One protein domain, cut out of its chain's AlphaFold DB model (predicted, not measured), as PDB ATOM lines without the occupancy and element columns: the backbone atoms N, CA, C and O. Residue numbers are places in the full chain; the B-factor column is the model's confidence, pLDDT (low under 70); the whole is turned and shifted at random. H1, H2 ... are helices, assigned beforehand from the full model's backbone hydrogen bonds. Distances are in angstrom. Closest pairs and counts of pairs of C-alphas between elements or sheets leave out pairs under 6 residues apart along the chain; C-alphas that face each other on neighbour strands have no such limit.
ATOM      1  N   VAL A   2      66.143  64.811 290.641       64.69
ATOM      2  CA  VAL A   2      65.185  63.798 290.122       64.69
ATOM      3  C   VAL A   2      64.127  64.288 289.104       64.69
ATOM      4  O   VAL A   2      63.817  63.578 288.152       64.69
ATOM      5  N   LEU A   3      63.566  65.499 289.247       70.62
ATOM      6  CA  LEU A   3      62.508  65.988 288.341       70.62
ATOM      7  C   LEU A   3      62.990  66.151 286.884       70.62
ATOM      8  O   LEU A   3      62.263  65.824 285.944       70.62
ATOM      9  N   TRP A   4      64.228  66.614 286.694       72.69
ATOM     10  CA  TRP A   4      64.842  66.737 285.370       72.69
ATOM     11  C   TRP A   4      65.169  65.372 284.758       72.69
ATOM     12  O   TRP A   4      65.013  65.206 283.554       72.69
ATOM     13  N   GLU A   5      65.526  64.374 285.571       76.31
ATOM     14  CA  GLU A   5      65.738  62.994 285.111       76.31
ATOM     15  C   GLU A   5      64.428  62.371 284.622       76.31
ATOM     16  O   GLU A   5      64.367  61.876 283.499       76.31
ATOM     17  N   LEU A   6      63.343  62.479 285.400       65.06
ATOM     18  CA  LEU A   6      62.018  61.992 284.996       65.06
ATOM     19  C   LEU A   6      61.533  62.672 283.701       65.06
ATOM     20  O   LEU A   6      60.928  62.037 282.833       65.06
ATOM     21  N   THR A   7      61.841  63.962 283.548       70.50
ATOM     22  CA  THR A   7      61.515  64.766 282.360       70.50
ATOM     23  C   THR A   7      62.368  64.362 281.152       70.50
ATOM     24  O   THR A   7      61.838  64.207 280.056       70.50
ATOM     25  N   ALA A   8      63.666  64.103 281.333       69.06
ATOM     26  CA  ALA A   8      64.550  63.594 280.283       69.06
ATOM     27  C   ALA A   8      64.148  62.179 279.834       69.06
ATOM     28  O   ALA A   8      64.091  61.904 278.636       69.06
ATOM     29  N   ILE A   9      63.789  61.304 280.776       70.12
ATOM     30  CA  ILE A   9      63.300  59.943 280.524       70.12
ATOM     31  C   ILE A   9      61.974  59.982 279.747       70.12
ATOM     32  O   ILE A   9      61.833  59.328 278.711       70.12
ATOM     33  N   THR A  10      60.999  60.784 280.184       67.38
ATOM     34  CA  THR A  10      59.718  60.925 279.470       67.38
ATOM     35  C   THR A  10      59.878  61.603 278.109       67.38
ATOM     36  O   THR A  10      59.265  61.142 277.145       67.38
ATOM     37  N   ALA A  11      60.746  62.609 277.968       70.31
ATOM     38  CA  ALA A  11      61.085  63.223 276.682       70.31
ATOM     39  C   ALA A  11      61.779  62.235 275.730       70.31
ATOM     40  O   ALA A  11      61.428  62.178 274.549       70.31
ATOM     41  N   TYR A  12      62.690  61.397 276.236       72.88
ATOM     42  CA  TYR A  12      63.315  60.302 275.493       72.88
ATOM     43  C   TYR A  12      62.266  59.297 274.994       72.88
ATOM     44  O   TYR A  12      62.275  58.938 273.817       72.88
ATOM     45  N   PHE A  13      61.291  58.911 275.824       65.44
ATOM     46  CA  PHE A  13      60.187  58.030 275.418       65.44
ATOM     47  C   PHE A  13      59.179  58.692 274.455       65.44
ATOM     48  O   PHE A  13      58.659  58.035 273.545       65.44
ATOM     49  N   LEU A  14      58.927  59.997 274.575       70.56
ATOM     50  CA  LEU A  14      58.128  60.750 273.599       70.56
ATOM     51  C   LEU A  14      58.856  60.833 272.248       70.56
ATOM     52  O   LEU A  14      58.249  60.638 271.186       70.56
ATOM     53  N   GLY A  15      60.178  61.023 272.304       77.94
ATOM     54  CA  GLY A  15      61.115  60.847 271.204       77.94
ATOM     55  C   GLY A  15      60.994  59.458 270.588       77.94
ATOM     56  O   GLY A  15      60.757  59.364 269.388       77.94
ATOM     57  N   LEU A  16      61.015  58.393 271.395       77.06
ATOM     58  CA  LEU A  16      60.907  56.994 270.966       77.06
ATOM     59  C   LEU A  16      59.658  56.737 270.103       77.06
ATOM     60  O   LEU A  16      59.722  56.058 269.077       77.06
ATOM     61  N   ARG A  17      58.507  57.334 270.441       72.31
ATOM     62  CA  ARG A  17      57.271  57.187 269.644       72.31
ATOM     63  C   ARG A  17      57.313  57.947 268.309       72.31
ATOM     64  O   ARG A  17      56.669  57.515 267.344       72.31
ATOM     65  N   ARG A  18      58.050  59.063 268.228       78.25
ATOM     66  CA  ARG A  18      58.322  59.788 266.970       78.25
ATOM     67  C   ARG A  18      59.381  59.062 266.133       78.25
ATOM     68  O   ARG A  18      59.137  58.819 264.950       78.25
ATOM     69  N   THR A  19      60.494  58.648 266.737       80.12
ATOM     70  CA  THR A  19      61.597  57.944 266.068       80.12
ATOM     71  C   THR A  19      61.178  56.569 265.566       80.12
ATOM     72  O   THR A  19      61.541  56.243 264.447       80.12
ATOM     73  N   TYR A  20      60.314  55.815 266.258       77.31
ATOM     74  CA  TYR A  20      59.707  54.585 265.717       77.31
ATOM     75  C   TYR A  20      59.009  54.827 264.372       77.31
ATOM     76  O   TYR A  20      59.182  54.091 263.399       77.31
ATOM     77  N   ARG A  21      58.211  55.900 264.302       79.06
ATOM     78  CA  ARG A  21      57.413  56.244 263.119       79.06
ATOM     79  C   ARG A  21      58.290  56.767 261.976       79.06
ATOM     80  O   ARG A  21      57.990  56.500 260.813       79.06
ATOM     81  N   LEU A  22      59.372  57.471 262.310       82.25
ATOM     82  CA  LEU A  22      60.416  57.908 261.378       82.25
ATOM     83  C   LEU A  22      61.249  56.727 260.869       82.25
ATOM     84  O   LEU A  22      61.356  56.565 259.661       82.25
ATOM     85  N   ALA A  23      61.739  55.853 261.748       78.94
ATOM     86  CA  ALA A  23      62.479  54.642 261.401       78.94
ATOM     87  C   ALA A  23      61.663  53.743 260.465       78.94
ATOM     88  O   ALA A  23      62.164  53.349 259.419       78.94
ATOM     89  N   LEU A  24      60.373  53.520 260.743       80.88
ATOM     90  CA  LEU A  24      59.481  52.799 259.827       80.88
ATOM     91  C   LEU A  24      59.269  53.515 258.483       80.88
ATOM     92  O   LEU A  24      59.108  52.845 257.465       80.88
ATOM     93  N   ARG A  25      59.246  54.855 258.441       81.19
ATOM     94  CA  ARG A  25      59.196  55.619 257.176       81.19
ATOM     95  C   ARG A  25      60.500  55.481 256.388       81.19
ATOM     96  O   ARG A  25      60.441  55.248 255.187       81.19
ATOM     97  N   ILE A  26      61.647  55.583 257.056       82.00
ATOM     98  CA  ILE A  26      62.983  55.451 256.463       82.00
ATOM     99  C   ILE A  26      63.184  54.020 255.956       82.00
ATOM    100  O   ILE A  26      63.513  53.849 254.792       82.00
ATOM    101  N   GLN A  27      62.864  52.991 256.744       80.12
ATOM    102  CA  GLN A  27      62.914  51.584 256.322       80.12
ATOM    103  C   GLN A  27      62.062  51.315 255.073       80.12
ATOM    104  O   GLN A  27      62.514  50.622 254.170       80.12
ATOM    105  N   ARG A  28      60.859  51.904 254.970       76.94
ATOM    106  CA  ARG A  28      60.009  51.807 253.765       76.94
ATOM    107  C   ARG A  28      60.525  52.610 252.564       76.94
ATOM    108  O   ARG A  28      60.084  52.340 251.452       76.94
ATOM    109  N   ARG A  29      61.383  53.611 252.782       77.38
ATOM    110  CA  ARG A  29      61.990  54.446 251.730       77.38
ATOM    111  C   ARG A  29      63.330  53.879 251.248       77.38
ATOM    112  O   ARG A  29      63.662  54.052 250.083       77.38
ATOM    113  N   LEU A  30      64.070  53.216 252.138       77.94
ATOM    114  CA  LEU A  30      65.399  52.653 251.896       77.94
ATOM    115  C   LEU A  30      65.343  51.204 251.386       77.94
ATOM    116  O   LEU A  30      66.162  50.817 250.562       77.94
ATOM    117  N   ILE A  31      64.382  50.399 251.859       76.44
ATOM    118  CA  ILE A  31      64.190  49.020 251.391       76.44
ATOM    119  C   ILE A  31      63.170  49.040 250.241       76.44
ATOM    120  O   ILE A  31      61.982  49.256 250.503       76.44
ATOM    121  N   PRO A  32      63.582  48.802 248.979       71.56
ATOM    122  CA  PRO A  32      62.652  48.775 247.857       71.56
ATOM    123  C   PRO A  32      61.616  47.647 248.025       71.56
ATOM    124  O   PRO A  32      61.930  46.586 248.576       71.56
ATOM    125  N   PRO A  33      60.381  47.822 247.513       72.31
ATOM    126  CA  PRO A  33      59.282  46.870 247.717       72.31
ATOM    127  C   PRO A  33      59.545  45.472 247.131       72.31
ATOM    128  O   PRO A  33      58.855  44.524 247.490       72.31
ATOM    129  N   ASN A  34      60.566  45.335 246.280       79.25
ATOM    130  CA  ASN A  34      60.904  44.127 245.532       79.25
ATOM    131  C   ASN A  34      61.534  42.989 246.379       79.25
ATOM    132  O   ASN A  34      61.811  41.916 245.854       79.25
ATOM    133  N   ARG A  35      61.802  43.195 247.681       80.25
ATOM    134  CA  ARG A  35      62.367  42.163 248.586       80.25
ATOM    135  C   ARG A  35      61.594  42.055 249.917       80.25
ATOM    136  O   ARG A  35      62.084  42.527 250.948       80.25
ATOM    137  N   PRO A  36      60.410  41.407 249.943       81.62
ATOM    138  CA  PRO A  36      59.551  41.358 251.134       81.62
ATOM    139  C   PRO A  36      60.201  40.657 252.338       81.62
ATOM    140  O   PRO A  36      60.129  41.175 253.448       81.62
ATOM    141  N   ARG A  37      60.928  39.547 252.130       82.19
ATOM    142  CA  ARG A  37      61.556  38.769 253.221       82.19
ATOM    143  C   ARG A  37      62.520  39.598 254.087       82.19
ATOM    144  O   ARG A  37      62.503  39.486 255.309       82.19
ATOM    145  N   ILE A  38      63.327  40.460 253.462       82.69
ATOM    146  CA  ILE A  38      64.288  41.334 254.162       82.69
ATOM    147  C   ILE A  38      63.543  42.425 254.939       82.69
ATOM    148  O   ILE A  38      63.861  42.702 256.096       82.69
ATOM    149  N   ARG A  39      62.509  43.012 254.325       80.44
ATOM    150  CA  ARG A  39      61.641  44.001 254.970       80.44
ATOM    151  C   ARG A  39      60.942  43.423 256.203       80.44
ATOM    152  O   ARG A  39      60.893  44.106 257.222       80.44
ATOM    153  N   ASP A  40      60.454  42.188 256.141       84.75
ATOM    154  CA  ASP A  40      59.798  41.526 257.275       84.75
ATOM    155  C   ASP A  40      60.781  41.184 258.400       84.75
ATOM    156  O   ASP A  40      60.448  41.361 259.571       84.75
ATOM    157  N   PHE A  41      62.008  40.765 258.072       86.31
ATOM    158  CA  PHE A  41      63.068  40.546 259.060       86.31
ATOM    159  C   PHE A  41      63.424  41.838 259.812       86.31
ATOM    160  O   PHE A  41      63.393  41.875 261.043       86.31
ATOM    161  N   VAL A  42      63.677  42.928 259.078       83.12
ATOM    162  CA  VAL A  42      63.965  44.252 259.658       83.12
ATOM    163  C   VAL A  42      62.767  44.777 260.456       83.12
ATOM    164  O   VAL A  42      62.947  45.326 261.546       83.12
ATOM    165  N   TYR A  43      61.540  44.571 259.968       83.69
ATOM    166  CA  TYR A  43      60.320  44.959 260.674       83.69
ATOM    167  C   TYR A  43      60.148  44.201 261.996       83.69
ATOM    168  O   TYR A  43      59.860  44.843 263.003       83.69
ATOM    169  N   ARG A  44      60.374  42.878 262.026       85.19
ATOM    170  CA  ARG A  44      60.366  42.068 263.260       85.19
ATOM    171  C   ARG A  44      61.414  42.575 264.248       85.19
ATOM    172  O   ARG A  44      61.045  43.031 265.322       85.19
ATOM    173  N   ARG A  45      62.684  42.651 263.828       81.06
ATOM    174  CA  ARG A  45      63.806  43.122 264.662       81.06
ATOM    175  C   ARG A  45      63.543  44.500 265.276       81.06
ATOM    176  O   ARG A  45      63.812  44.718 266.453       81.06
ATOM    177  N   THR A  46      62.983  45.420 264.488       81.56
ATOM    178  CA  THR A  46      62.584  46.753 264.961       81.56
ATOM    179  C   THR A  46      61.429  46.644 265.954       81.56
ATOM    180  O   THR A  46      61.499  47.177 267.056       81.56
ATOM    181  N   ARG A  47      60.361  45.930 265.589       83.69
ATOM    182  CA  ARG A  47      59.173  45.757 266.424       83.69
ATOM    183  C   ARG A  47      59.513  45.155 267.785       83.69
ATOM    184  O   ARG A  47      58.961  45.639 268.762       83.69
ATOM    185  N   ASP A  48      60.420  44.187 267.865       83.62
ATOM    186  CA  ASP A  48      60.796  43.524 269.118       83.62
ATOM    187  C   ASP A  48      61.460  44.501 270.103       83.62
ATOM    188  O   ASP A  48      61.004  44.630 271.239       83.62
ATOM    189  N   VAL A  49      62.451  45.280 269.647       80.19
ATOM    190  CA  VAL A  49      63.129  46.308 270.466       80.19
ATOM    191  C   VAL A  49      62.135  47.356 270.978       80.19
ATOM    192  O   VAL A  49      62.103  47.671 272.169       80.19
ATOM    193  N   PHE A  50      61.265  47.868 270.100       79.81
ATOM    194  CA  PHE A  50      60.242  48.837 270.503       79.81
ATOM    195  C   PHE A  50      59.141  48.210 271.379       79.81
ATOM    196  O   PHE A  50      58.566  48.908 272.211       79.81
ATOM    197  N   ASN A  51      58.852  46.912 271.245       83.06
ATOM    198  CA  ASN A  51      57.876  46.207 272.078       83.06
ATOM    199  C   ASN A  51      58.383  46.036 273.515       83.06
ATOM    200  O   ASN A  51      57.619  46.278 274.444       83.06
ATOM    201  N   VAL A  52      59.671  45.721 273.708       78.81
ATOM    202  CA  VAL A  52      60.310  45.715 275.037       78.81
ATOM    203  C   VAL A  52      60.211  47.099 275.680       78.81
ATOM    204  O   VAL A  52      59.714  47.219 276.798       78.81
ATOM    205  N   ALA A  53      60.580  48.163 274.961       76.94
ATOM    206  CA  ALA A  53      60.506  49.525 275.490       76.94
ATOM    207  C   ALA A  53      59.066  49.963 275.839       76.94
ATOM    208  O   ALA A  53      58.838  50.584 276.877       76.94
ATOM    209  N   VAL A  54      58.069  49.601 275.021       78.44
ATOM    210  CA  VAL A  54      56.647  49.869 275.306       78.44
ATOM    211  C   VAL A  54      56.124  49.022 276.473       78.44
ATOM    212  O   VAL A  54      55.301  49.510 277.246       78.44
ATOM    213  N   ALA A  55      56.588  47.781 276.634       80.88
ATOM    214  CA  ALA A  55      56.232  46.935 277.770       80.88
ATOM    215  C   ALA A  55      56.807  47.488 279.080       80.88
ATOM    216  O   ALA A  55      56.073  47.617 280.056       80.88
ATOM    217  N   VAL A  56      58.081  47.893 279.095       76.38
ATOM    218  CA  VAL A  56      58.706  48.584 280.236       76.38
ATOM    219  C   VAL A  56      57.937  49.863 280.570       76.38
ATOM    220  O   VAL A  56      57.545  50.044 281.718       76.38
ATOM    221  N   HIS A  57      57.607  50.694 279.577       74.56
ATOM    222  CA  HIS A  57      56.818  51.909 279.794       74.56
ATOM    223  C   HIS A  57      55.435  51.633 280.408       74.56
ATOM    224  O   HIS A  57      55.046  52.313 281.350       74.56
ATOM    225  N   LYS A  58      54.705  50.616 279.930       76.31
ATOM    226  CA  LYS A  58      53.409  50.225 280.515       76.31
ATOM    227  C   LYS A  58      53.538  49.711 281.946       76.31
ATOM    228  O   LYS A  58      52.685  50.027 282.766       76.31
ATOM    229  N   ASN A  59      54.588  48.950 282.251       74.94
ATOM    230  CA  ASN A  59      54.866  48.509 283.618       74.94
ATOM    231  C   ASN A  59      55.185  49.700 284.532       74.94
ATOM    232  O   ASN A  59      54.652  49.758 285.634       74.94
ATOM    233  N   ILE A  60      55.974  50.673 284.062       69.44
ATOM    234  CA  ILE A  60      56.240  51.918 284.797       69.44
ATOM    235  C   ILE A  60      54.937  52.695 285.011       69.44
ATOM    236  O   ILE A  60      54.636  53.015 286.146       69.44
ATOM    237  N   GLN A  61      54.102  52.901 283.988       71.88
ATOM    238  CA  GLN A  61      52.808  53.584 284.152       71.88
ATOM    239  C   GLN A  61      51.861  52.862 285.122       71.88
ATOM    240  O   GLN A  61      51.188  53.511 285.918       71.88
ATOM    241  N   GLN A  62      51.803  51.528 285.072       74.56
ATOM    242  CA  GLN A  62      51.000  50.730 285.999       74.56
ATOM    243  C   GLN A  62      51.516  50.871 287.438       74.56
ATOM    244  O   GLN A  62      50.720  51.046 288.361       74.56
ATOM    245  N   ARG A  63      52.842  50.848 287.630       70.75
ATOM    246  CA  ARG A  63      53.469  51.064 288.936       70.75
ATOM    247  C   ARG A  63      53.344  52.505 289.411       70.75
ATOM    248  O   ARG A  63      53.047  52.681 290.578       70.75
ATOM    249  N   ASP A  64      53.448  53.513 288.553       69.75
ATOM    250  CA  ASP A  64      53.212  54.920 288.902       69.75
ATOM    251  C   ASP A  64      51.757  55.160 289.324       69.75
ATOM    252  O   ASP A  64      51.502  55.985 290.197       69.75
ATOM    253  N   ILE A  65      50.786  54.420 288.775       70.44
ATOM    254  CA  ILE A  65      49.383  54.513 289.208       70.44
ATOM    255  C   ILE A  65      49.141  53.820 290.560       70.44
ATOM    256  O   ILE A  65      48.323  54.293 291.348       70.44
ATOM    257  N   GLU A  66      49.851  52.730 290.864       73.31
ATOM    258  CA  GLU A  66      49.806  52.060 292.174       73.31
ATOM    259  C   GLU A  66      50.579  52.845 293.243       73.31
ATOM    260  O   GLU A  66      50.031  53.175 294.293       73.31
ATOM    261  N   VAL A  67      51.835  53.190 292.961       70.31
ATOM    262  CA  VAL A  67      52.735  53.961 293.827       70.31
ATOM    263  C   VAL A  67      52.217  55.382 293.998       70.31
ATOM    264  O   VAL A  67      52.210  55.865 295.120       70.31
ATOM    265  N   GLY A  68      51.697  56.028 292.955       70.75
ATOM    266  CA  GLY A  68      51.059  57.344 293.047       70.75
ATOM    267  C   GLY A  68      49.796  57.334 293.910       70.75
ATOM    268  O   GLY A  68      49.577  58.270 294.675       70.75
ATOM    269  N   ARG A  69      49.004  56.251 293.887       74.75
ATOM    270  CA  ARG A  69      47.887  56.058 294.832       74.75
ATOM    271  C   ARG A  69      48.369  55.810 296.259       74.75
ATOM    272  O   ARG A  69      47.815  56.391 297.186       74.75
ATOM    273  N   ASN A  70      49.403  54.992 296.450       78.94
ATOM    274  CA  ASN A  70      49.958  54.719 297.779       78.94
ATOM    275  C   ASN A  70      50.639  55.957 298.385       78.94
ATOM    276  O   ASN A  70      50.463  56.234 299.567       78.94
ATOM    277  N   LEU A  71      51.359  56.730 297.571       77.38
ATOM    278  CA  LEU A  71      51.978  58.002 297.933       77.38
ATOM    279  C   LEU A  71      50.914  59.073 298.190       77.38
ATOM    280  O   LEU A  71      51.009  59.777 299.185       77.38
ATOM    281  N   GLY A  72      49.863  59.146 297.368       78.62
ATOM    282  CA  GLY A  72      48.704  60.008 297.610       78.62
ATOM    283  C   GLY A  72      48.020  59.694 298.942       78.62
ATOM    284  O   GLY A  72      47.808  60.596 299.745       78.62
ATOM    285  N   ASN A  73      47.776  58.415 299.242       83.44
ATOM    286  CA  ASN A  73      47.266  57.981 300.547       83.44
ATOM    287  C   ASN A  73      48.251  58.262 301.694       83.44
ATOM    288  O   ASN A  73      47.818  58.604 302.791       83.44
ATOM    289  N   ALA A  74      49.561  58.131 301.478       80.88
ATOM    290  CA  ALA A  74      50.567  58.462 302.483       80.88
ATOM    291  C   ALA A  74      50.606  59.972 302.772       80.88
ATOM    292  O   ALA A  74      50.667  60.355 303.936       80.88
ATOM    293  N   ILE A  75      50.501  60.813 301.738       79.25
ATOM    294  CA  ILE A  75      50.422  62.274 301.852       79.25
ATOM    295  C   ILE A  75      49.113  62.685 302.527       79.25
ATOM    296  O   ILE A  75      49.162  63.483 303.452       79.25
ATOM    297  N   LEU A  76      47.963  62.110 302.157       80.75
ATOM    298  CA  LEU A  76      46.685  62.365 302.834       80.75
ATOM    299  C   LEU A  76      46.758  61.995 304.322       80.75
ATOM    300  O   LEU A  76      46.506  62.841 305.170       80.75
ATOM    301  N   ARG A  77      47.238  60.791 304.661       82.69
ATOM    302  CA  ARG A  77      47.430  60.377 306.066       82.69
ATOM    303  C   ARG A  77      48.485  61.203 306.807       82.69
ATOM    304  O   ARG A  77      48.452  61.252 308.033       82.69
ATOM    305  N   TRP A  78      49.440  61.806 306.102       83.25
ATOM    306  CA  TRP A  78      50.414  62.730 306.681       83.25
ATOM    307  C   TRP A  78      49.795  64.110 306.926       83.25
ATOM    308  O   TRP A  78      49.985  64.654 308.008       83.25
ATOM    309  N   LEU A  79      48.988  64.627 305.997       80.00
ATOM    310  CA  LEU A  79      48.217  65.862 306.158       80.00
ATOM    311  C   LEU A  79      47.189  65.740 307.291       80.00
ATOM    312  O   LEU A  79      47.124  66.632 308.129       80.00
ATOM    313  N   ASP A  80      46.474  64.616 307.396       76.38
ATOM    314  CA  ASP A  80      45.554  64.335 308.509       76.38
ATOM    315  C   ASP A  80      46.282  64.295 309.866       76.38
ATOM    316  O   ASP A  80      45.746  64.729 310.880       76.38
ATOM    317  N   ARG A  81      47.533  63.811 309.894       75.38
ATOM    318  CA  ARG A  81      48.382  63.805 311.102       75.38
ATOM    319  C   ARG A  81      48.993  65.170 311.418       75.38
ATOM    320  O   ARG A  81      49.190  65.477 312.588       75.38
ATOM    321  N   MET A  82      49.294  65.970 310.397       65.19
ATOM    322  CA  MET A  82      49.822  67.333 310.523       65.19
ATOM    323  C   MET A  82      48.728  68.384 310.736       65.19
ATOM    324  O   MET A  82      49.040  69.522 311.079       65.19
ATOM    325  N   LYS A  83      47.451  68.010 310.599       57.44
ATOM    326  CA  LYS A  83      46.286  68.822 310.959       57.44
ATOM    327  C   LYS A  83      45.574  68.251 312.203       57.44
ATOM    328  O   LYS A  83      44.446  67.766 312.084       57.44
TER     329      LYS A  83
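AT A GLANCE: This is residues 2 to 83 of the 193 residues of an uncharacterized protein of Digitaria exilis (UniProt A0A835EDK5). The printed part is a long, loose helical hairpin of unequal legs: H1 runs one way, the chain turns round at residues 31 to 35, and the longer H2 folds back alongside it. Residues 58 to 83, of which 58 to 82 belong to H2, stick out as a long arm, and H1 veers at a kink near residue 19. The printed part has 82 residues with two named helices, H1 then H2, and no named strand; the class is all helix. It is extended, with a radius of gyration of the C-alphas of 20.2 A, and spans 71 by 21 by 13 A, a rod.

HOW THE PARTS SIT: Start with H1, residues 2 to 30, which has a kink of 28 degrees near residue 19. A tight link of 5 residues leads to H2, residues 36 to 82. The two form a helical hairpin, running opposite ways at a shallow tilt of 19 degrees. They only just touch, with 3 pairs of C-alphas within 8 A; look at Tyr 20 and Phe 50, whose C-alphas are the closest, 7.5 A apart. H1 touches H2 with residues 20 to 27 alone, and H2 touches H1 with residues 39 to 50 alone. Along the backbones, 24 of 25 O i to N i+4 pairs in H1 and 42 of 43 in H2 are within hydrogen-bond range.

IN THESE COORDINATES: Find C-alpha 2 at (65.185, 63.798, 290.122); from there H1 runs 39.8 A to C-alpha 30 at (65.399, 52.653, 251.896). H2 begins at C-alpha 36, (59.551, 41.358, 251.134), and runs 65.5 A to C-alpha 82 at (49.822, 67.333, 310.523).

THE WHOLE: The two C-alphas farthest apart, those of Asn 34 and Lys 83, are 71.4 A apart. Residues 2 to 9 and 32 to 38 also stand free. The printed part has no cut. Its mean pLDDT is 76.6; look for values under 70 at residues 2, 6, 8, 10, 13, 60, 64 and 82 to 83.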